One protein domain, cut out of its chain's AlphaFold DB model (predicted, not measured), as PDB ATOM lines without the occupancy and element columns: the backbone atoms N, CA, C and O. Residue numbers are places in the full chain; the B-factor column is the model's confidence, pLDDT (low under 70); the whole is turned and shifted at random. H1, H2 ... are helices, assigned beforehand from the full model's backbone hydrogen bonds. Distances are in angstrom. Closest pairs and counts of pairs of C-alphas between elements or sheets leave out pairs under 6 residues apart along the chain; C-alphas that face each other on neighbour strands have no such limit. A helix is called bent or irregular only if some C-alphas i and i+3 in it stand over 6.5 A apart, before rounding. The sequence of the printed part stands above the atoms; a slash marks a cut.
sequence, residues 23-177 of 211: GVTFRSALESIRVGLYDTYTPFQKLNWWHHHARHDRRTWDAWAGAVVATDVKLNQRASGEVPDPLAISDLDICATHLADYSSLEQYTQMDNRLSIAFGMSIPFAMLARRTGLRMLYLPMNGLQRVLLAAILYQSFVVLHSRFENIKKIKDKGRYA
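Overview. This is residues 23 to 177 of the 211 residues of an uncharacterized protein of Dichomitus squalens (strain LYAD-421) (UniProt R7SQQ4). A long rod of helices: H5 and H6a, the first arm of the bent helix H6, form a long hairpin at one end, and at the other a loose head gathers H1, H2, H3, H4, the second arm H6b and short H7. In the head, H4 packs between H3 and H6b, and residues 77 to 82, of which 77 to 80 belong to H3, stick out. The printed part has 155 residues with seven named helices, H1 to H7 in chain order, and no named strand: all helix. It is loose, with a radius of gyration of the C-alphas of 21.3 A, and spans 77 by 27 by 26 A.

Along the chain. The longest helix, H6, residues 135 to 169, was assigned as one helix by its hydrogen bonds but is bent, with C-alphas 153 and 156 6.9 A apart. Its arms are H6a, residues 135 to 153, 27.2 A long, and H6b, residues 156 to 169, 20.3 A. H5, residues 105 to 131, measures 40.0 A and ends at C-alpha 131 (-2.851, 16.729, -9.053). H3, residues 58 to 80, measures 33.1 A. H1 holds residues 26 to 40, 21.4 A, beginning at C-alpha 26 (43.579, 8.220, -45.187). H4 holds residues 89 to 103, 21.1 A, H2 residues 43 to 53, 15.0 A, and H7 residues 173 to 177, 6.1 A, ending at C-alpha 177 (52.872, 21.541, -27.662).

Arrangement. H6a and H6b stand at a steep tilt of 50 degrees. H5 and H6a, a helical hairpin, touch at a shallow tilt of 23 degrees, opposite ways; their closest C-alphas, of Ala 129 and Tyr 138, are 5.3 A apart. H6b touches H4 with residues 163 to 169 alone, closest at the C-alphas of Ile 94 and Asn 166, 6.2 A. H3, with residues 60 to 69 alone, touches H4 at a steep tilt of 59 degrees, with the C-alphas of Ala 65 and Ala 96 closest at 4.8 A. H1 only just touches H2, H3 and H4, with 3 pairs of C-alphas within 8 A each; the closest are Tyr 38 and Lys 46, 6.0 A, Leu 30 and Asp 62, 6.8 A, and Ile 33 and Ile 89, 6.9 A. H1 and H2 are a helical hairpin. H7 is close to H4 but not clearly touching, with the C-alphas of Cys 95 and Tyr 176 closest at 7.6 A. H5 is apart from H1, H2, H3 and H7. Every O i to N i+4 pair is within hydrogen-bond range in H2, H3, H4, H6b and H7; the counts are 9 of 11 in H1, 21 of 23 in H5 and 14 of 15 in H6a.

Size, cuts and confidence. The C-alphas farthest apart, of Gly 81 and Gly 133, are 77.2 A apart. The printed part has no cut and no long link. The mean pLDDT of the printed part is 74.3; 34 residues are under 70, among them 74 to 87.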
ATOM      1  N   GLY A  23      46.846   0.906 -50.759       45.00
ATOM      2  CA  GLY A  23      45.389   0.808 -50.936       45.00
ATOM      3  C   GLY A  23      44.512   1.279 -49.769       45.00
ATOM      4  O   GLY A  23      43.292   1.285 -49.914       45.00
ATOM      5  N   VAL A  24      45.085   1.704 -48.640       51.66
ATOM      6  CA  VAL A  24      44.300   2.223 -47.507       51.66
ATOM      7  C   VAL A  24      44.087   3.725 -47.691       51.66
ATOM      8  O   VAL A  24      45.046   4.488 -47.765       51.66
ATOM      9  N   THR A  25      42.831   4.166 -47.788       61.88
ATOM     10  CA  THR A  25      42.514   5.603 -47.818       61.88
ATOM     11  C   THR A  25      42.847   6.232 -46.464       61.88
ATOM     12  O   THR A  25      42.668   5.589 -45.431       61.88
ATOM     13  N   PHE A  26      43.278   7.498 -46.436       64.69
ATOM     14  CA  PHE A  26      43.579   8.220 -45.187       64.69
ATOM     15  C   PHE A  26      42.437   8.115 -44.161       64.69
ATOM     16  O   PHE A  26      42.639   7.869 -42.974       64.69
ATOM     17  N   ARG A  27      41.201   8.180 -44.661       62.97
ATOM     18  CA  ARG A  27      39.980   7.978 -43.880       62.97
ATOM     19  C   ARG A  27      39.868   6.580 -43.270       62.97
ATOM     20  O   ARG A  27      39.484   6.457 -42.113       62.97
ATOM     21  N   SER A  28      40.195   5.537 -44.032       65.06
ATOM     22  CA  SER A  28      40.209   4.154 -43.546       65.06
ATOM     23  C   SER A  28      41.316   3.925 -42.517       65.06
ATOM     24  O   SER A  28      41.120   3.136 -41.597       65.06
ATOM     25  N   ALA A  29      42.454   4.612 -42.641       65.81
ATOM     26  CA  ALA A  29      43.527   4.561 -41.653       65.81
ATOM     27  C   ALA A  29      43.087   5.212 -40.328       65.81
ATOM     28  O   ALA A  29      43.211   4.597 -39.271       65.81
ATOM     29  N   LEU A  30      42.477   6.400 -40.385       69.00
ATOM     30  CA  LEU A  30      41.906   7.071 -39.211       69.00
ATOM     31  C   LEU A  30      40.779   6.263 -38.555       69.00
ATOM     32  O   LEU A  30      40.719   6.161 -37.330       69.00
ATOM     33  N   GLU A  31      39.919   5.637 -39.358       71.88
ATOM     34  CA  GLU A  31      38.893   4.721 -38.857       71.88
ATOM     35  C   GLU A  31      39.507   3.513 -38.151       71.88
ATOM     36  O   GLU A  31      39.073   3.163 -37.056       71.88
ATOM     37  N   SER A  32      40.551   2.918 -38.732       69.19
ATOM     38  CA  SER A  32      41.253   1.788 -38.122       69.19
ATOM     39  C   SER A  32      41.947   2.164 -36.812       69.19
ATOM     40  O   SER A  32      41.968   1.360 -35.890       69.19
ATOM     41  N   ILE A  33      42.445   3.397 -36.687       69.50
ATOM     42  CA  ILE A  33      43.025   3.919 -35.445       69.50
ATOM     43  C   ILE A  33      41.936   4.066 -34.379       69.50
ATOM     44  O   ILE A  33      42.070   3.562 -33.264       69.50
ATOM     45  N   ARG A  34      40.826   4.711 -34.745       71.75
ATOM     46  CA  ARG A  34      39.725   5.006 -33.829       71.75
ATOM     47  C   ARG A  34      39.000   3.747 -33.345       71.75
ATOM     48  O   ARG A  34      38.644   3.661 -32.172       71.75
ATOM     49  N   VAL A  35      38.768   2.782 -34.235       75.19
ATOM     50  CA  VAL A  35      38.050   1.529 -33.932       75.19
ATOM     51  C   VAL A  35      39.002   0.441 -33.431       75.19
ATOM     52  O   VAL A  35      38.655  -0.299 -32.517       75.19
ATOM     53  N   GLY A  36      40.231   0.380 -33.946       69.56
ATOM     54  CA  GLY A  36      41.220  -0.620 -33.532       69.56
ATOM     55  C   GLY A  36      41.597  -0.505 -32.056       69.56
ATOM     56  O   GLY A  36      41.764  -1.520 -31.384       69.56
ATOM     57  N   LEU A  37      41.636   0.715 -31.511       68.06
ATOM     58  CA  LEU A  37      41.788   0.929 -30.070       68.06
ATOM     59  C   LEU A  37      40.595   0.365 -29.282       68.06
ATOM     60  O   LEU A  37      40.792  -0.338 -28.292       68.06
ATOM     61  N   TYR A  38      39.366   0.599 -29.753       74.31
ATOM     62  CA  TYR A  38      38.147   0.107 -29.110       74.31
ATOM     63  C   TYR A  38      38.133  -1.419 -28.971       74.31
ATOM     64  O   TYR A  38      37.790  -1.929 -27.905       74.31
ATOM     65  N   ASP A  39      38.540  -2.156 -30.004       76.94
ATOM     66  CA  ASP A  39      38.498  -3.623 -29.988       76.94
ATOM     67  C   ASP A  39      39.461  -4.242 -28.967       76.94
ATOM     68  O   ASP A  39      39.175  -5.300 -28.405       76.94
ATOM     69  N   THR A  40      40.551  -3.541 -28.650       74.69
ATOM     70  CA  THR A  40      41.553  -3.970 -27.660       74.69
ATOM     71  C   THR A  40      41.219  -3.581 -26.215       74.69
ATOM     72  O   THR A  40      41.892  -4.016 -25.281       74.69
ATOM     73  N   TYR A  41      40.177  -2.774 -26.002       77.75
ATOM     74  CA  TYR A  41      39.848  -2.207 -24.699       77.75
ATOM     75  C   TYR A  41      39.017  -3.129 -23.803       77.75
ATOM     76  O   TYR A  41      38.100  -3.832 -24.232       77.75
ATOM     77  N   THR A  42      39.284  -3.054 -22.498       85.00
ATOM     78  CA  THR A  42      38.425  -3.639 -21.457       85.00
ATOM     79  C   THR A  42      37.043  -2.961 -21.437       85.00
ATOM     80  O   THR A  42      36.905  -1.832 -21.914       85.00
ATOM     81  N   PRO A  43      35.996  -3.575 -20.851       84.12
ATOM     82  CA  PRO A  43      34.649  -2.987 -20.819       84.12
ATOM     83  C   PRO A  43      34.592  -1.559 -20.249       84.12
ATOM     84  O   PRO A  43      33.886  -0.706 -20.785       84.12
ATOM     85  N   PHE A  44      35.381  -1.263 -19.212       77.44
ATOM     86  CA  PHE A  44      35.472   0.087 -18.643       77.44
ATOM     87  C   PHE A  44      36.174   1.074 -19.579       77.44
ATOM     88  O   PHE A  44      35.735   2.213 -19.717       77.44
ATOM     89  N   GLN A  45      37.225   0.640 -20.273       71.94
ATOM     90  CA  GLN A  45      37.902   1.462 -21.276       71.94
ATOM     91  C   GLN A  45      37.013   1.712 -22.498       71.94
ATOM     92  O   GLN A  45      37.025   2.816 -23.028       71.94
ATOM     93  N   LYS A  46      36.175   0.747 -22.894       79.50
ATOM     94  CA  LYS A  46      35.144   0.937 -23.926       79.50
ATOM     95  C   LYS A  46      34.103   1.969 -23.501       79.50
ATOM     96  O   LYS A  46      33.722   2.812 -24.310       79.50
ATOM     97  N   LEU A  47      33.659   1.933 -22.243       78.12
ATOM     98  CA  LEU A  47      32.739   2.935 -21.701       78.12
ATOM     99  C   LEU A  47      33.385   4.326 -21.683       78.12
ATOM    100  O   LEU A  47      32.755   5.296 -22.094       78.12
ATOM    101  N   ASN A  48      34.650   4.415 -21.265       74.25
ATOM    102  CA  ASN A  48      35.400   5.667 -21.285       74.25
ATOM    103  C   ASN A  48      35.605   6.183 -22.719       74.25
ATOM    104  O   ASN A  48      35.418   7.364 -22.995       74.25
ATOM    105  N   TRP A  49      35.914   5.289 -23.657       76.69
ATOM    106  CA  TRP A  49      36.014   5.618 -25.075       76.69
ATOM    107  C   TRP A  49      34.698   6.196 -25.597       76.69
ATOM    108  O   TRP A  49      34.720   7.265 -26.199       76.69
ATOM    109  N   TRP A  50      33.558   5.566 -25.289       79.81
ATOM    110  CA  TRP A  50      32.230   6.090 -25.627       79.81
ATOM    111  C   TRP A  50      31.962   7.441 -24.971       79.81
ATOM    112  O   TRP A  50      31.434   8.337 -25.617       79.81
ATOM    113  N   HIS A  51      32.347   7.612 -23.708       75.56
ATOM    114  CA  HIS A  51      32.167   8.864 -22.981       75.56
ATOM    115  C   HIS A  51      32.869  10.045 -23.661       75.56
ATOM    116  O   HIS A  51      32.295  11.132 -23.736       75.56
ATOM    117  N   HIS A  52      34.079   9.828 -24.179       70.88
ATOM    118  CA  HIS A  52      34.820  10.847 -24.918       70.88
ATOM    119  C   HIS A  52      34.306  10.993 -26.358       70.88
ATOM    120  O   HIS A  52      34.010  12.101 -26.790       70.88
ATOM    121  N   HIS A  53      34.102   9.890 -27.078       72.25
ATOM    122  CA  HIS A  53      33.777   9.903 -28.508       72.25
ATOM    123  C   HIS A  53      32.306  10.172 -28.844       72.25
ATOM    124  O   HIS A  53      32.003  10.493 -29.992       72.25
ATOM    125  N   ALA A  54      31.381  10.053 -27.886       72.25
ATOM    126  CA  ALA A  54      29.967  10.388 -28.091       72.25
ATOM    127  C   ALA A  54      29.705  11.901 -28.134       72.25
ATOM    128  O   ALA A  54      28.613  12.322 -28.509       72.25
ATOM    129  N   ARG A  55      30.678  12.722 -27.718       67.44
ATOM    130  CA  ARG A  55      30.506  14.171 -27.540       67.44
ATOM    131  C   ARG A  55      30.832  15.001 -28.770       67.44
ATOM    132  O   ARG A  55      30.538  16.192 -28.787       67.44
ATOM    133  N   HIS A  56      31.448  14.401 -29.777       70.19
ATOM    134  CA  HIS A  56      31.841  15.093 -30.993       70.19
ATOM    135  C   HIS A  56      31.564  14.216 -32.213       70.19
ATOM    136  O   HIS A  56      31.751  12.996 -32.202       70.19
ATOM    137  N   ASP A  57      31.119  14.856 -33.293       72.94
ATOM    138  CA  ASP A  57      30.831  14.162 -34.541       72.94
ATOM    139  C   ASP A  57      32.083  13.497 -35.109       72.94
ATOM    140  O   ASP A  57      33.201  14.021 -35.040       72.94
ATOM    141  N   ARG A  58      31.884  12.351 -35.767       73.00
ATOM    142  CA  ARG A  58      32.975  11.604 -36.402       73.00
ATOM    143  C   ARG A  58      33.779  12.461 -37.382       73.00
ATOM    144  O   ARG A  58      34.999  12.386 -37.398       73.00
ATOM    145  N   ARG A  59      33.098  13.333 -38.128       73.56
ATOM    146  CA  ARG A  59      33.727  14.258 -39.085       73.56
ATOM    147  C   ARG A  59      34.638  15.282 -38.410       73.56
ATOM    148  O   ARG A  59      35.686  15.597 -38.960       73.56
ATOM    149  N   THR A  60      34.240  15.791 -37.245       75.94
ATOM    150  CA  THR A  60      35.017  16.780 -36.488       75.94
ATOM    151  C   THR A  60      36.305  16.157 -35.971       75.94
ATOM    152  O   THR A  60      37.374  16.739 -36.117       75.94
ATOM    153  N   TRP A  61      36.218  14.935 -35.443       81.38
ATOM    154  CA  TRP A  61      37.396  14.188 -35.010       81.38
ATOM    155  C   TRP A  61      38.326  13.853 -36.184       81.38
ATOM    156  O   TRP A  61      39.517  14.133 -36.102       81.38
ATOM    157  N   ASP A  62      37.789  13.340 -37.301       77.19
ATOM    158  CA  ASP A  62      38.587  12.992 -38.491       77.19
ATOM    159  C   ASP A  62      39.345  14.222 -39.036       77.19
ATOM    160  O   ASP A  62      40.496  14.112 -39.461       77.19
ATOM    161  N   ALA A  63      38.723  15.408 -38.993       76.75
ATOM    162  CA  ALA A  63      39.345  16.661 -39.416       76.75
ATOM    163  C   ALA A  63      40.518  17.071 -38.508       76.75
ATOM    164  O   ALA A  63      41.581  17.439 -39.013       76.75
ATOM    165  N   TRP A  64      40.355  16.977 -37.184       81.31
ATOM    166  CA  TRP A  64      41.415  17.316 -36.230       81.31
ATOM    167  C   TRP A  64      42.543  16.287 -36.218       81.31
ATOM    168  O   TRP A  64      43.708  16.676 -36.255       81.31
ATOM    169  N   ALA A  65      42.225  14.992 -36.255       80.06
ATOM    170  CA  ALA A  65      43.226  13.938 -36.406       80.06
ATOM    171  C   ALA A  65      44.026  14.132 -37.706       80.06
ATOM    172  O   ALA A  65      45.255  14.075 -37.694       80.06
ATOM    173  N   GLY A  66      43.340  14.475 -38.802       74.44
ATOM    174  CA  GLY A  66      43.956  14.876 -40.065       74.44
ATOM    175  C   GLY A  66      44.916  16.053 -39.939       74.44
ATOM    176  O   GLY A  66      46.053  15.982 -40.408       74.44
ATOM    177  N   ALA A  67      44.488  17.120 -39.267       75.88
ATOM    178  CA  ALA A  67      45.315  18.297 -39.044       75.88
ATOM    179  C   ALA A  67      46.566  17.983 -38.205       75.88
ATOM    180  O   ALA A  67      47.651  18.462 -38.552       75.88
ATOM    181  N   VAL A  68      46.438  17.172 -37.142       80.19
ATOM    182  CA  VAL A  68      47.548  16.775 -36.242       80.19
ATOM    183  C   VAL A  68      48.603  16.028 -37.020       80.19
ATOM    184  O   VAL A  68      49.767  16.420 -37.026       80.19
ATOM    185  N   VAL A  69      48.164  15.021 -37.756       76.06
ATOM    186  CA  VAL A  69      49.027  14.176 -38.564       76.06
ATOM    187  C   VAL A  69      49.715  14.982 -39.678       76.06
ATOM    188  O   VAL A  69      50.927  14.884 -39.859       76.06
ATOM    189  N   ALA A  70      48.985  15.853 -40.380       71.69
ATOM    190  CA  ALA A  70      49.561  16.701 -41.425       71.69
ATOM    191  C   ALA A  70      50.579  17.721 -40.882       71.69
ATOM    192  O   ALA A  70      51.568  18.030 -41.551       71.69
ATOM    193  N   THR A  71      50.338  18.267 -39.688       71.75
ATOM    194  CA  THR A  71      51.239  19.238 -39.046       71.75
ATOM    195  C   THR A  71      52.492  18.561 -38.501       71.75
ATOM    196  O   THR A  71      53.587  19.076 -38.717       71.75
ATOM    197  N   ASP A  72      52.357  17.388 -37.880       73.75
ATOM    198  CA  ASP A  72      53.490  16.588 -37.402       73.75
ATOM    199  C   ASP A  72      54.434  16.210 -38.555       73.75
ATOM    200  O   ASP A  72      55.638  16.450 -38.479       73.75
ATOM    201  N   VAL A  73      53.892  15.748 -39.691       70.06
ATOM    202  CA  VAL A  73      54.696  15.460 -40.892       70.06
ATOM    203  C   VAL A  73      55.455  16.696 -41.377       70.06
ATOM    204  O   VAL A  73      56.643  16.602 -41.685       70.06
ATOM    205  N   LYS A  74      54.812  17.869 -41.423       68.50
ATOM    206  CA  LYS A  74      55.463  19.117 -41.856       68.50
ATOM    207  C   LYS A  74      56.559  19.580 -40.899       68.50
ATOM    208  O   LYS A  74      57.575  20.098 -41.358       68.50
ATOM    209  N   LEU A  75      56.352  19.437 -39.591       67.44
ATOM    210  CA  LEU A  75      57.345  19.800 -38.579       67.44
ATOM    211  C   LEU A  75      58.572  18.894 -38.669       67.44
ATOM    212  O   LEU A  75      59.695  19.388 -38.724       67.44
ATOM    213  N   ASN A  76      58.355  17.588 -38.799       64.88
ATOM    214  CA  ASN A  76      59.442  16.622 -38.894       64.88
ATOM    215  C   ASN A  76      60.210  16.716 -40.223       64.88
ATOM    216  O   ASN A  76      61.438  16.625 -40.234       64.88
ATOM    217  N   GLN A  77      59.522  17.005 -41.334       63.59
ATOM    218  CA  GLN A  77      60.169  17.297 -42.622       63.59
ATOM    219  C   GLN A  77      61.077  18.533 -42.562       63.59
ATOM    220  O   GLN A  77      62.104  18.564 -43.235       63.59
ATOM    221  N   ARG A  78      60.713  19.552 -41.770       58.19
ATOM    222  CA  ARG A  78      61.527  20.765 -41.581       58.19
ATOM    223  C   ARG A  78      62.716  20.549 -40.649       58.19
ATOM    224  O   ARG A  78      63.725  21.219 -40.828       58.19
ATOM    225  N   ALA A  79      62.575  19.677 -39.654       59.50
ATOM    226  CA  ALA A  79      63.570  19.506 -38.602       59.50
ATOM    227  C   ALA A  79      64.741  18.601 -39.011       59.50
ATOM    228  O   ALA A  79      65.878  18.937 -38.691       59.50
ATOM    229  N   SER A  80      64.491  17.492 -39.722       53.84
ATOM    230  CA  SER A  80      65.520  16.440 -39.822       53.84
ATOM    231  C   SER A  80      65.751  15.844 -41.210       53.84
ATOM    232  O   SER A  80      66.713  15.106 -41.375       53.84
ATOM    233  N   GLY A  81      64.915  16.107 -42.225       51.16
ATOM    234  CA  GLY A  81      65.059  15.469 -43.551       51.16
ATOM    235  C   GLY A  81      64.952  13.929 -43.550       51.16
ATOM    236  O   GLY A  81      65.049  13.302 -44.604       51.16
ATOM    237  N   GLU A  82      64.714  13.331 -42.386       45.16
ATOM    238  CA  GLU A  82      64.631  11.900 -42.122       45.16
ATOM    239  C   GLU A  82      63.176  11.510 -41.829       45.16
ATOM    240  O   GLU A  82      62.364  12.337 -41.403       45.16
ATOM    241  N   VAL A  83      62.821  10.257 -42.122       49.28
ATOM    242  CA  VAL A  83      61.451   9.744 -41.971       49.28
ATOM    243  C   VAL A  83      61.087   9.743 -40.479       49.28
ATOM    244  O   VAL A  83      61.775   9.073 -39.714       49.28
ATOM    245  N   PRO A  84      60.046  10.478 -40.047       55.44
ATOM    246  CA  PRO A  84      59.755  10.633 -38.627       55.44
ATOM    247  C   PRO A  84      59.330   9.339 -37.946       55.44
ATOM    248  O   PRO A  84      58.570   8.552 -38.515       55.44
ATOM    249  N   ASP A  85      59.715   9.209 -36.676       56.47
ATOM    250  CA  ASP A  85      59.108   8.242 -35.768       56.47
ATOM    251  C   ASP A  85      57.600   8.522 -35.655       56.47
ATOM    252  O   ASP A  85      57.200   9.668 -35.373       56.47
ATOM    253  N   PRO A  86      56.749   7.504 -35.881       60.06
ATOM    254  CA  PRO A  86      55.308   7.678 -35.897       60.06
ATOM    255  C   PRO A  86      54.821   8.140 -34.524       60.06
ATOM    256  O   PRO A  86      55.168   7.555 -33.497       60.06
ATOM    257  N   LEU A  87      53.994   9.192 -34.512       65.88
ATOM    258  CA  LEU A  87      53.316   9.643 -33.301       65.88
ATOM    259  C   LEU A  87      52.559   8.457 -32.689       65.88
ATOM    260  O   LEU A  87      51.854   7.732 -33.400       65.88
ATOM    261  N   ALA A  88      52.707   8.251 -31.378       70.75
ATOM    262  CA  ALA A  88      52.008   7.173 -30.695       70.75
ATOM    263  C   ALA A  88      50.500   7.292 -30.957       70.75
ATOM    264  O   ALA A  88      49.900   8.343 -30.731       70.75
ATOM    265  N   ILE A  89      49.884   6.206 -31.429       70.38
ATOM    266  CA  ILE A  89      48.468   6.180 -31.824       70.38
ATOM    267  C   ILE A  89      47.559   6.615 -30.659       70.38
ATOM    268  O   ILE A  89      46.567   7.307 -30.877       70.38
ATOM    269  N   SER A  90      47.933   6.273 -29.420       71.94
ATOM    270  CA  SER A  90      47.242   6.723 -28.205       71.94
ATOM    271  C   SER A  90      47.280   8.236 -28.025       71.94
ATOM    272  O   SER A  90      46.281   8.843 -27.655       71.94
ATOM    273  N   ASP A  91      48.431   8.849 -28.287       71.25
ATOM    274  CA  ASP A  91      48.636  10.277 -28.077       71.25
ATOM    275  C   ASP A  91      47.913  11.052 -29.177       71.25
ATOM    276  O   ASP A  91      47.240  12.035 -28.881       71.25
ATOM    277  N   LEU A  92      47.934  10.551 -30.417       77.88
ATOM    278  CA  LEU A  92      47.126  11.089 -31.510       77.88
ATOM    279  C   LEU A  92      45.627  11.091 -31.172       77.88
ATOM    280  O   LEU A  92      44.971  12.113 -31.364       77.88
ATOM    281  N   ASP A  93      45.097   9.975 -30.656       78.25
ATOM    282  CA  ASP A  93      43.683   9.855 -30.274       78.25
ATOM    283  C   ASP A  93      43.311  10.858 -29.174       78.25
ATOM    284  O   ASP A  93      42.340  11.605 -29.310       78.25
ATOM    285  N   ILE A  94      44.129  10.956 -28.123       79.12
ATOM    286  CA  ILE A  94      43.923  11.901 -27.017       79.12
ATOM    287  C   ILE A  94      43.961  13.352 -27.520       79.12
ATOM    288  O   ILE A  94      43.110  14.162 -27.146       79.12
ATOM    289  N   CYS A  95      44.912  13.683 -28.392       78.25
ATOM    290  CA  CYS A  95      45.089  15.028 -28.936       78.25
ATOM    291  C   CYS A  95      43.938  15.432 -29.863       78.25
ATOM    292  O   CYS A  95      43.364  16.513 -29.712       78.25
ATOM    293  N   ALA A  96      43.562  14.554 -30.795       81.38
ATOM    294  CA  ALA A  96      42.440  14.784 -31.699       81.38
ATOM    295  C   ALA A  96      41.123  14.923 -30.926       81.38
ATOM    296  O   ALA A  96      40.340  15.833 -31.200       81.38
ATOM    297  N   THR A  97      40.917  14.085 -29.907       80.38
ATOM    298  CA  THR A  97      39.770  14.151 -28.993       80.38
ATOM    299  C   THR A  97      39.741  15.476 -28.231       80.38
ATOM    300  O   THR A  97      38.695  16.115 -28.150       80.38
ATOM    301  N   HIS A  98      40.883  15.939 -27.712       80.88
ATOM    302  CA  HIS A  98      40.963  17.200 -26.975       80.88
ATOM    303  C   HIS A  98      40.648  18.421 -27.856       80.88
ATOM    304  O   HIS A  98      39.884  19.298 -27.449       80.88
ATOM    305  N   LEU A  99      41.188  18.463 -29.079       79.94
ATOM    306  CA  LEU A  99      40.907  19.532 -30.045       79.94
ATOM    307  C   LEU A  99      39.452  19.494 -30.532       79.94
ATOM    308  O   LEU A  99      38.799  20.538 -30.622       79.94
ATOM    309  N   ALA A 100      38.911  18.296 -30.769       79.50
ATOM    310  CA  ALA A 100      37.507  18.116 -31.114       79.50
ATOM    311  C   ALA A 100      36.588  18.638 -29.997       79.50
ATOM    312  O   ALA A 100      35.693  19.433 -30.286       79.50
ATOM    313  N   ASP A 101      36.868  18.292 -28.736       76.06
ATOM    314  CA  ASP A 101      36.120  18.745 -27.554       76.06
ATOM    315  C   ASP A 101      36.207  20.259 -27.305       76.06
ATOM    316  O   ASP A 101      35.322  20.844 -26.668       76.06
ATOM    317  N   TYR A 102      37.279  20.908 -27.767       74.50
ATOM    318  CA  TYR A 102      37.394  22.364 -27.732       74.50
ATOM    319  C   TYR A 102      36.528  23.008 -28.820       74.50
ATOM    320  O   TYR A 102      35.789  23.954 -28.551       74.50
ATOM    321  N   SER A 103      36.561  22.458 -30.037       73.12
ATOM    322  CA  SER A 103      35.776  22.963 -31.171       73.12
ATOM    323  C   SER A 103      34.265  22.728 -31.037       73.12
ATOM    324  O   SER A 103      33.479  23.474 -31.612       73.12
ATOM    325  N   SER A 104      33.842  21.742 -30.240       67.94
ATOM    326  CA  SER A 104      32.431  21.437 -29.983       67.94
ATOM    327  C   SER A 104      31.824  22.218 -28.809       67.94
ATOM    328  O   SER A 104      30.731  21.881 -28.360       67.94
ATOM    329  N   LEU A 105      32.469  23.290 -28.319       67.31
ATOM    330  CA  LEU A 105      31.969  24.109 -27.198       67.31
ATOM    331  C   LEU A 105      30.508  24.563 -27.388       67.31
ATOM    332  O   LEU A 105      29.718  24.532 -26.447       67.31
ATOM    333  N   GLU A 106      30.133  24.917 -28.616       66.31
ATOM    334  CA  GLU A 106      28.766  25.316 -28.965       66.31
ATOM    335  C   GLU A 106      27.760  24.152 -28.894       66.31
ATOM    336  O   GLU A 106      26.593  24.333 -28.551       66.31
ATOM    337  N   GLN A 107      28.200  22.918 -29.147       65.44
ATOM    338  CA  GLN A 107      27.346  21.739 -28.974       65.44
ATOM    339  C   GLN A 107      27.050  21.491 -27.488       65.44
ATOM    340  O   GLN A 107      25.941  21.075 -27.147       65.44
ATOM    341  N   TYR A 108      27.985  21.820 -26.588       65.25
ATOM    342  CA  TYR A 108      27.756  21.728 -25.143       65.25
ATOM    343  C   TYR A 108      26.742  22.758 -24.644       65.25
ATOM    344  O   TYR A 108      25.878  22.398 -23.845       65.25
ATOM    345  N   THR A 109      26.794  24.001 -25.130       67.81
ATOM    346  CA  THR A 109      25.788  25.019 -24.775       67.81
ATOM    347  C   THR A 109      24.411  24.652 -25.324       67.81
ATOM    348  O   THR A 109      23.404  24.804 -24.634       67.81
ATOM    349  N   GLN A 110      24.340  24.072 -26.527       72.44
ATOM    350  CA  GLN A 110      23.088  23.526 -27.053       72.44
ATOM    351  C   GLN A 110      22.563  22.347 -26.223       72.44
ATOM    352  O   GLN A 110      21.354  22.243 -26.010       72.44
ATOM    353  N   MET A 111      23.439  21.459 -25.745       73.12
ATOM    354  CA  MET A 111      23.041  20.326 -24.908       73.12
ATOM    355  C   MET A 111      22.528  20.786 -23.540       73.12
ATOM    356  O   MET A 111      21.486  20.305 -23.096       73.12
ATOM    357  N   ASP A 112      23.194  21.758 -22.917       77.38
ATOM    358  CA  ASP A 112      22.753  22.361 -21.655       77.38
ATOM    359  C   ASP A 112      21.389  23.060 -21.795       77.38
ATOM    360  O   ASP A 112      20.476  22.847 -20.993       77.38
ATOM    361  N   ASN A 113      21.178  23.780 -22.904       80.94
ATOM    362  CA  ASN A 113      19.877  24.363 -23.234       80.94
ATOM    363  C   ASN A 113      18.787  23.294 -23.405       80.94
ATOM    364  O   ASN A 113      17.680  23.452 -22.892       80.94
ATOM    365  N   ARG A 114      19.077  22.180 -24.090       82.81
ATOM    366  CA  ARG A 114      18.116  21.073 -24.258       82.81
ATOM    367  C   ARG A 114      17.765  20.414 -22.927       82.81
ATOM    368  O   ARG A 114      16.593  20.120 -22.700       82.81
ATOM    369  N   LEU A 115      18.746  20.205 -22.049       83.69
ATOM    370  CA  LEU A 115      18.523  19.660 -20.709       83.69
ATOM    371  C   LEU A 115      17.704  20.616 -19.841       83.69
ATOM    372  O   LEU A 115      16.768  20.178 -19.175       83.69
ATOM    373  N   SER A 116      17.989  21.915 -19.914       84.69
ATOM    374  CA  SER A 116      17.229  22.960 -19.224       84.69
ATOM    375  C   SER A 116      15.778  23.028 -19.706       84.69
ATOM    376  O   SER A 116      14.858  23.095 -18.889       84.69
ATOM    377  N   ILE A 117      15.542  22.922 -21.018       87.19
ATOM    378  CA  ILE A 117      14.191  22.839 -21.592       87.19
ATOM    379  C   ILE A 117      13.486  21.558 -21.132       87.19
ATOM    380  O   ILE A 117      12.338  21.620 -20.701       87.19
ATOM    381  N   ALA A 118      14.155  20.401 -21.178       85.69
ATOM    382  CA  ALA A 118      13.582  19.134 -20.723       85.69
ATOM    383  C   ALA A 118      13.224  19.169 -19.228       85.69
ATOM    384  O   ALA A 118      12.150  18.710 -18.831       85.69
ATOM    385  N   PHE A 119      14.081  19.774 -18.403       87.44
ATOM    386  CA  PHE A 119      13.803  20.014 -16.991       87.44
ATOM    387  C   PHE A 119      12.594  20.935 -16.817       87.44
ATOM    388  O   PHE A 119      11.654  20.565 -16.112       87.44
ATOM    389  N   GLY A 120      12.555  22.068 -17.522       86.38
ATOM    390  CA  GLY A 120      11.423  22.993 -17.511       86.38
ATOM    391  C   GLY A 120      10.106  22.322 -17.910       86.38
ATOM    392  O   GLY A 120       9.100  22.486 -17.225       86.38
ATOM    393  N   MET A 121      10.126  21.483 -18.949       87.31
ATOM    394  CA  MET A 121       8.965  20.712 -19.405       87.31
ATOM    395  C   MET A 121       8.543  19.638 -18.402       87.31
ATOM    396  O   MET A 121       7.354  19.367 -18.272       87.31
ATOM    397  N   SER A 122       9.470  19.051 -17.642       86.12
ATOM    398  CA  SER A 122       9.131  18.046 -16.624       86.12
ATOM    399  C   SER A 122       8.308  18.617 -15.458       86.12
ATOM    400  O   SER A 122       7.564  17.879 -14.809       86.12
ATOM    401  N   ILE A 123       8.405  19.925 -15.187       84.25
ATOM    402  CA  ILE A 123       7.711  20.603 -14.082       84.25
ATOM    403  C   ILE A 123       6.178  20.535 -14.227       84.25
ATOM    404  O   ILE A 123       5.537  20.029 -13.300       84.25
ATOM    405  N   PRO A 124       5.552  20.974 -15.340       84.19
ATOM    406  CA  PRO A 124       4.104  20.866 -15.509       84.19
ATOM    407  C   PRO A 124       3.619  19.411 -15.510       84.19
ATOM    408  O   PRO A 124       2.577  19.133 -14.916       84.19
ATOM    409  N   PHE A 125       4.379  18.460 -16.069       80.50
ATOM    410  CA  PHE A 125       4.038  17.032 -15.985       80.50
ATOM    411  C   PHE A 125       4.063  16.512 -14.544       80.50
ATOM    412  O   PHE A 125       3.159  15.783 -14.137       80.50
ATOM    413  N   ALA A 126       5.044  16.926 -13.739       79.88
ATOM    414  CA  ALA A 126       5.089  16.598 -12.318       79.88
ATOM    415  C   ALA A 126       3.926  17.229 -11.539       79.88
ATOM    416  O   ALA A 126       3.364  16.586 -10.650       79.88
ATOM    417  N   MET A 127       3.529  18.463 -11.873       83.00
ATOM    418  CA  MET A 127       2.359  19.108 -11.266       83.00
ATOM    419  C   MET A 127       1.059  18.379 -11.622       83.00
ATOM    420  O   MET A 127       0.246  18.122 -10.735       83.00
ATOM    421  N   LEU A 128       0.883  17.987 -12.887       83.00
ATOM    422  CA  LEU A 128      -0.244  17.167 -13.345       83.00
ATOM    423  C   LEU A 128      -0.285  15.814 -12.623       83.00
ATOM    424  O   LEU A 128      -1.330  15.441 -12.096       83.00
ATOM    425  N   ALA A 129       0.855  15.126 -12.515       80.25
ATOM    426  CA  ALA A 129       0.984  13.850 -11.806       80.25
ATOM    427  C   ALA A 129       0.657  13.954 -10.305       80.25
ATOM    428  O   ALA A 129       0.075  13.039  -9.723       80.25
ATOM    429  N   ARG A 130       1.015  15.074  -9.661       79.62
ATOM    430  CA  ARG A 130       0.643  15.352  -8.263       79.62
ATOM    431  C   ARG A 130      -0.847  15.629  -8.124       79.62
ATOM    432  O   ARG A 130      -1.464  15.147  -7.179       79.62
ATOM    433  N   ARG A 131      -1.429  16.370  -9.069       82.88
ATOM    434  CA  ARG A 131      -2.851  16.729  -9.053       82.88
ATOM    435  C   ARG A 131      -3.767  15.518  -9.251       82.88
ATOM    436  O   ARG A 131      -4.856  15.501  -8.696       82.88
ATOM    437  N   THR A 132      -3.324  14.500  -9.990       82.00
ATOM    438  CA  THR A 132      -4.072  13.247 -10.195       82.00
ATOM    439  C   THR A 132      -3.887  12.220  -9.072       82.00
ATOM    440  O   THR A 132      -4.531  11.176  -9.097       82.00
ATOM    441  N   GLY A 133      -3.023  12.482  -8.080       77.31
ATOM    442  CA  GLY A 133      -2.828  11.610  -6.911       77.31
ATOM    443  C   GLY A 133      -2.141  10.266  -7.198       77.31
ATOM    444  O   GLY A 133      -1.978   9.444  -6.293       77.31
ATOM    445  N   LEU A 134      -1.693  10.028  -8.434       78.06
ATOM    446  CA  LEU A 134      -1.052   8.782  -8.848       78.06
ATOM    447  C   LEU A 134       0.401   8.723  -8.353       78.06
ATOM    448  O   LEU A 134       1.334   9.205  -9.000       78.06
ATOM    449  N   ARG A 135       0.599   8.063  -7.203       73.12
ATOM    450  CA  ARG A 135       1.922   7.792  -6.600       73.12
ATOM    451  C   ARG A 135       2.929   7.192  -7.582       73.12
ATOM    452  O   ARG A 135       4.081   7.616  -7.607       73.12
ATOM    453  N   MET A 136       2.472   6.276  -8.434       77.38
ATOM    454  CA  MET A 136       3.288   5.606  -9.454       77.38
ATOM    455  C   MET A 136       3.851   6.561 -10.515       77.38
ATOM    456  O   MET A 136       4.842   6.230 -11.153       77.38
ATOM    457  N   LEU A 137       3.252   7.743 -10.701       72.69
ATOM    458  CA  LEU A 137       3.656   8.695 -11.735       72.69
ATOM    459  C   LEU A 137       4.554   9.813 -11.183       72.69
ATOM    460  O   LEU A 137       5.511  10.215 -11.843       72.69
ATOM    461  N   TYR A 138       4.297  10.306  -9.964       75.31
ATOM    462  CA  TYR A 138       5.089  11.420  -9.424       75.31
ATOM    463  C   TYR A 138       6.464  10.987  -8.886       75.31
ATOM    464  O   TYR A 138       7.402  11.777  -8.952       75.31
ATOM    465  N   LEU A 139       6.608   9.767  -8.348       78.56
ATOM    466  CA  LEU A 139       7.888   9.240  -7.846       78.56
ATOM    467  C   LEU A 139       8.971   9.162  -8.939       78.56
ATOM    468  O   LEU A 139      10.034   9.760  -8.743       78.56
ATOM    469  N   PRO A 140       8.727   8.514 -10.097       82.50
ATOM    470  CA  PRO A 140       9.701   8.497 -11.186       82.50
ATOM    471  C   PRO A 140       9.927   9.892 -11.773       82.50
ATOM    472  O   PRO A 140      11.057  10.218 -12.117       82.50
ATOM    473  N   MET A 141       8.904  10.754 -11.810       82.94
ATOM    474  CA  MET A 141       9.057  12.131 -12.293       82.94
ATOM    475  C   MET A 141       9.963  12.974 -11.383       82.94
ATOM    476  O   MET A 141      10.788  13.746 -11.862       82.94
ATOM    477  N   ASN A 142       9.863  12.791 -10.066       83.94
ATOM    478  CA  ASN A 142      10.735  13.451  -9.096       83.94
ATOM    479  C   ASN A 142      12.179  12.923  -9.188       83.94
ATOM    480  O   ASN A 142      13.137  13.683  -9.056       83.94
ATOM    481  N   GLY A 143      12.344  11.622  -9.455       85.31
ATOM    482  CA  GLY A 143      13.643  11.028  -9.777       85.31
ATOM    483  C   GLY A 143      14.243  11.622 -11.052       85.31
ATOM    484  O   GLY A 143      15.381  12.082 -11.035       85.31
ATOM    485  N   LEU A 144      13.454  11.702 -12.126       86.38
ATOM    486  CA  LEU A 144      13.863  12.286 -13.403       86.38
ATOM    487  C   LEU A 144      14.281  13.752 -13.250       86.38
ATOM    488  O   LEU A 144      15.319  14.144 -13.769       86.38
ATOM    489  N   GLN A 145      13.530  14.546 -12.484       88.00
ATOM    490  CA  GLN A 145      13.882  15.935 -12.177       88.00
ATOM    491  C   GLN A 145      15.227  16.053 -11.462       88.00
ATOM    492  O   GLN A 145      16.029  16.912 -11.814       88.00
ATOM    493  N   ARG A 146      15.505  15.178 -10.488       87.06
ATOM    494  CA  ARG A 146      16.800  15.157  -9.794       87.06
ATOM    495  C   ARG A 146      17.942  14.756 -10.721       87.06
ATOM    496  O   ARG A 146      19.009  15.350 -10.633       87.06
ATOM    497  N   VAL A 147      17.716  13.792 -11.613       87.19
ATOM    498  CA  VAL A 147      18.715  13.370 -12.608       87.19
ATOM    499  C   VAL A 147      18.987  14.482 -13.619       87.19
ATOM    500  O   VAL A 147      20.144  14.772 -13.890       87.19
ATOM    501  N   LEU A 148      17.948  15.146 -14.132       85.25
ATOM    502  CA  LEU A 148      18.090  16.277 -15.053       85.25
ATOM    503  C   LEU A 148      18.796  17.459 -14.385       85.25
ATOM    504  O   LEU A 148      19.702  18.036 -14.976       85.25
ATOM    505  N   LEU A 149      18.438  17.781 -13.140       85.12
ATOM    506  CA  LEU A 149      19.107  18.831 -12.376       85.12
ATOM    507  C   LEU A 149      20.580  18.489 -12.122       85.12
ATOM    508  O   LEU A 149      21.445  19.340 -12.298       85.12
ATOM    509  N   ALA A 150      20.876  17.242 -11.750       84.38
ATOM    510  CA  ALA A 150      22.251  16.780 -11.611       84.38
ATOM    511  C   ALA A 150      23.000  16.866 -12.950       84.38
ATOM    512  O   ALA A 150      24.132  17.331 -12.976       84.38
ATOM    513  N   ALA A 151      22.374  16.493 -14.067       82.88
ATOM    514  CA  ALA A 151      22.987  16.611 -15.385       82.88
ATOM    515  C   ALA A 151      23.332  18.072 -15.720       82.88
ATOM    516  O   ALA A 151      24.473  18.337 -16.079       82.88
ATOM    517  N   ILE A 152      22.408  19.016 -15.511       82.56
ATOM    518  CA  ILE A 152      22.639  20.456 -15.736       82.56
ATOM    519  C   ILE A 152      23.802  20.964 -14.870       82.56
ATOM    520  O   ILE A 152      24.736  21.588 -15.366       82.56
ATOM    521  N   LEU A 153      23.789  20.657 -13.569       81.62
ATOM    522  CA  LEU A 153      24.805  21.160 -12.638       81.62
ATOM    523  C   LEU A 153      26.190  20.543 -12.875       81.62
ATOM    524  O   LEU A 153      27.198  21.241 -12.781       81.62
ATOM    525  N   TYR A 154      26.260  19.241 -13.162       78.31
ATOM    526  CA  TYR A 154      27.529  18.514 -13.235       78.31
ATOM    527  C   TYR A 154      28.123  18.439 -14.642       78.31
ATOM    528  O   TYR A 154      29.323  18.193 -14.758       78.31
ATOM    529  N   GLN A 155      27.359  18.682 -15.710       74.44
ATOM    530  CA  GLN A 155      27.872  18.595 -17.082       74.44
ATOM    531  C   GLN A 155      29.077  19.515 -17.308       74.44
ATOM    532  O   GLN A 155      30.094  19.063 -17.834       74.44
ATOM    533  N   SER A 156      29.020  20.760 -16.834       69.25
ATOM    534  CA  SER A 156      30.134  21.713 -16.943       69.25
ATOM    535  C   SER A 156      31.396  21.227 -16.222       69.25
ATOM    536  O   SER A 156      32.495  21.302 -16.775       69.25
ATOM    537  N   PHE A 157      31.249  20.656 -15.022       72.31
ATOM    538  CA  PHE A 157      32.370  20.106 -14.254       72.31
ATOM    539  C   PHE A 157      32.964  18.858 -14.903       72.31
ATOM    540  O   PHE A 157      34.183  18.726 -14.970       72.31
ATOM    541  N   VAL A 158      32.122  17.961 -15.418       73.38
ATOM    542  CA  VAL A 158      32.570  16.740 -16.099       73.38
ATOM    543  C   VAL A 158      33.333  17.081 -17.380       73.38
ATOM    544  O   VAL A 158      34.361  16.469 -17.668       73.38
ATOM    545  N   VAL A 159      32.873  18.077 -18.142       70.00
ATOM    546  CA  VAL A 159      33.577  18.551 -19.342       70.00
ATOM    547  C   VAL A 159      34.925  19.162 -18.969       70.00
ATOM    548  O   VAL A 159      35.939  18.816 -19.574       70.00
ATOM    549  N   LEU A 160      34.964  20.016 -17.944       71.44
ATOM    550  CA  LEU A 160      36.205  20.633 -17.481       71.44
ATOM    551  C   LEU A 160      37.209  19.580 -16.985       71.44
ATOM    552  O   LEU A 160      38.367  19.590 -17.394       71.44
ATOM    553  N   HIS A 161      36.757  18.634 -16.162       76.19
ATOM    554  CA  HIS A 161      37.591  17.558 -15.636       76.19
ATOM    555  C   HIS A 161      38.150  16.670 -16.753       76.19
ATOM    556  O   HIS A 161      39.356  16.439 -16.808       76.19
ATOM    557  N   SER A 162      37.303  16.262 -17.703       70.12
ATOM    558  CA  SER A 162      37.718  15.488 -18.878       70.12
ATOM    559  C   SER A 162      38.793  16.207 -19.698       70.12
ATOM    560  O   SER A 162      39.715  15.567 -20.197       70.12
ATOM    561  N   ARG A 163      38.703  17.536 -19.839       72.56
ATOM    562  CA  ARG A 163      39.710  18.328 -20.563       72.56
ATOM    563  C   ARG A 163      41.063  18.300 -19.859       72.56
ATOM    564  O   ARG A 163      42.074  18.078 -20.520       72.56
ATOM    565  N   PHE A 164      41.075  18.478 -18.540       73.06
ATOM    566  CA  PHE A 164      42.305  18.412 -17.749       73.06
ATOM    567  C   PHE A 164      42.912  17.009 -17.726       73.06
ATOM    568  O   PHE A 164      44.128  16.868 -17.859       73.06
ATOM    569  N   GLU A 165      42.092  15.967 -17.591       74.50
ATOM    570  CA  GLU A 165      42.582  14.590 -17.624       74.50
ATOM    571  C   GLU A 165      43.228  14.233 -18.962       74.50
ATOM    572  O   GLU A 165      44.274  13.585 -18.975       74.50
ATOM    573  N   ASN A 166      42.637  14.664 -20.080       70.12
ATOM    574  CA  ASN A 166      43.171  14.367 -21.407       70.12
ATOM    575  C   ASN A 166      44.576  14.954 -21.588       70.12
ATOM    576  O   ASN A 166      45.462  14.246 -22.046       70.12
ATOM    577  N   ILE A 167      44.821  16.189 -21.136       72.25
ATOM    578  CA  ILE A 167      46.156  16.813 -21.193       72.25
ATOM    579  C   ILE A 167      47.169  16.046 -20.329       72.25
ATOM    580  O   ILE A 167      48.318  15.862 -20.728       72.25
ATOM    581  N   LYS A 168      46.755  15.562 -19.151       75.19
ATOM    582  CA  LYS A 168      47.636  14.798 -18.251       75.19
ATOM    583  C   LYS A 168      48.038  13.434 -18.815       75.19
ATOM    584  O   LYS A 168      49.115  12.953 -18.479       75.19
ATOM    585  N   LYS A 169      47.186  12.817 -19.640       74.62
ATOM    586  CA  LYS A 169      47.403  11.479 -20.217       74.62
ATOM    587  C   LYS A 169      48.333  11.478 -21.440       74.62
ATOM    588  O   LYS A 169      48.737  10.398 -21.865       74.62
ATOM    589  N   ILE A 170      48.681  12.646 -21.989       74.94
ATOM    590  CA  ILE A 170      49.627  12.769 -23.110       74.94
ATOM    591  C   ILE A 170      51.029  12.392 -22.621       74.94
ATOM    592  O   ILE A 170      51.530  12.992 -21.665       74.94
ATOM    593  N   LYS A 171      51.665  11.412 -23.277       74.56
ATOM    594  CA  LYS A 171      53.010  10.952 -22.909       74.56
ATOM    595  C   LYS A 171      54.073  11.919 -23.417       74.56
ATOM    596  O   LYS A 171      54.932  12.329 -22.644       74.56
ATOM    597  N   ASP A 172      53.978  12.337 -24.681       72.44
ATOM    598  CA  ASP A 172      54.897  13.317 -25.275       72.44
ATOM    599  C   ASP A 172      54.285  14.728 -25.313       72.44
ATOM    600  O   ASP A 172      53.774  15.217 -26.327       72.44
ATOM    601  N   LYS A 173      54.318  15.398 -24.154       76.38
ATOM    602  CA  LYS A 173      53.766  16.753 -23.987       76.38
ATOM    603  C   LYS A 173      54.497  17.793 -24.845       76.38
ATOM    604  O   LYS A 173      53.872  18.748 -25.305       76.38
ATOM    605  N   GLY A 174      55.804  17.618 -25.059       72.19
ATOM    606  CA  GLY A 174      56.647  18.567 -25.788       72.19
ATOM    607  C   GLY A 174      56.343  18.579 -27.283       72.19
ATOM    608  O   GLY A 174      56.112  19.645 -27.860       72.19
ATOM    609  N   ARG A 175      56.258  17.396 -27.903       70.19
ATOM    610  CA  ARG A 175      55.892  17.267 -29.321       70.19
ATOM    611  C   ARG A 175      54.460  17.730 -29.577       70.19
ATOM    612  O   ARG A 175      54.220  18.440 -30.551       70.19
ATOM    613  N   TYR A 176      53.526  17.422 -28.674       73.38
ATOM    614  CA  TYR A 176      52.158  17.934 -28.773       73.38
ATOM    615  C   TYR A 176      52.098  19.465 -28.704       73.38
ATOM    616  O   TYR A 176      51.451  20.085 -29.549       73.38
ATOM    617  N   ALA A 177      52.808  20.086 -27.757       75.44
ATOM    618  CA  ALA A 177      52.872  21.541 -27.662       75.44
ATOM    619  C   ALA A 177      53.426  22.160 -28.953       75.44
ATOM    620  O   ALA A 177      52.853  23.121 -29.454       75.44
TER     621      ALA A 177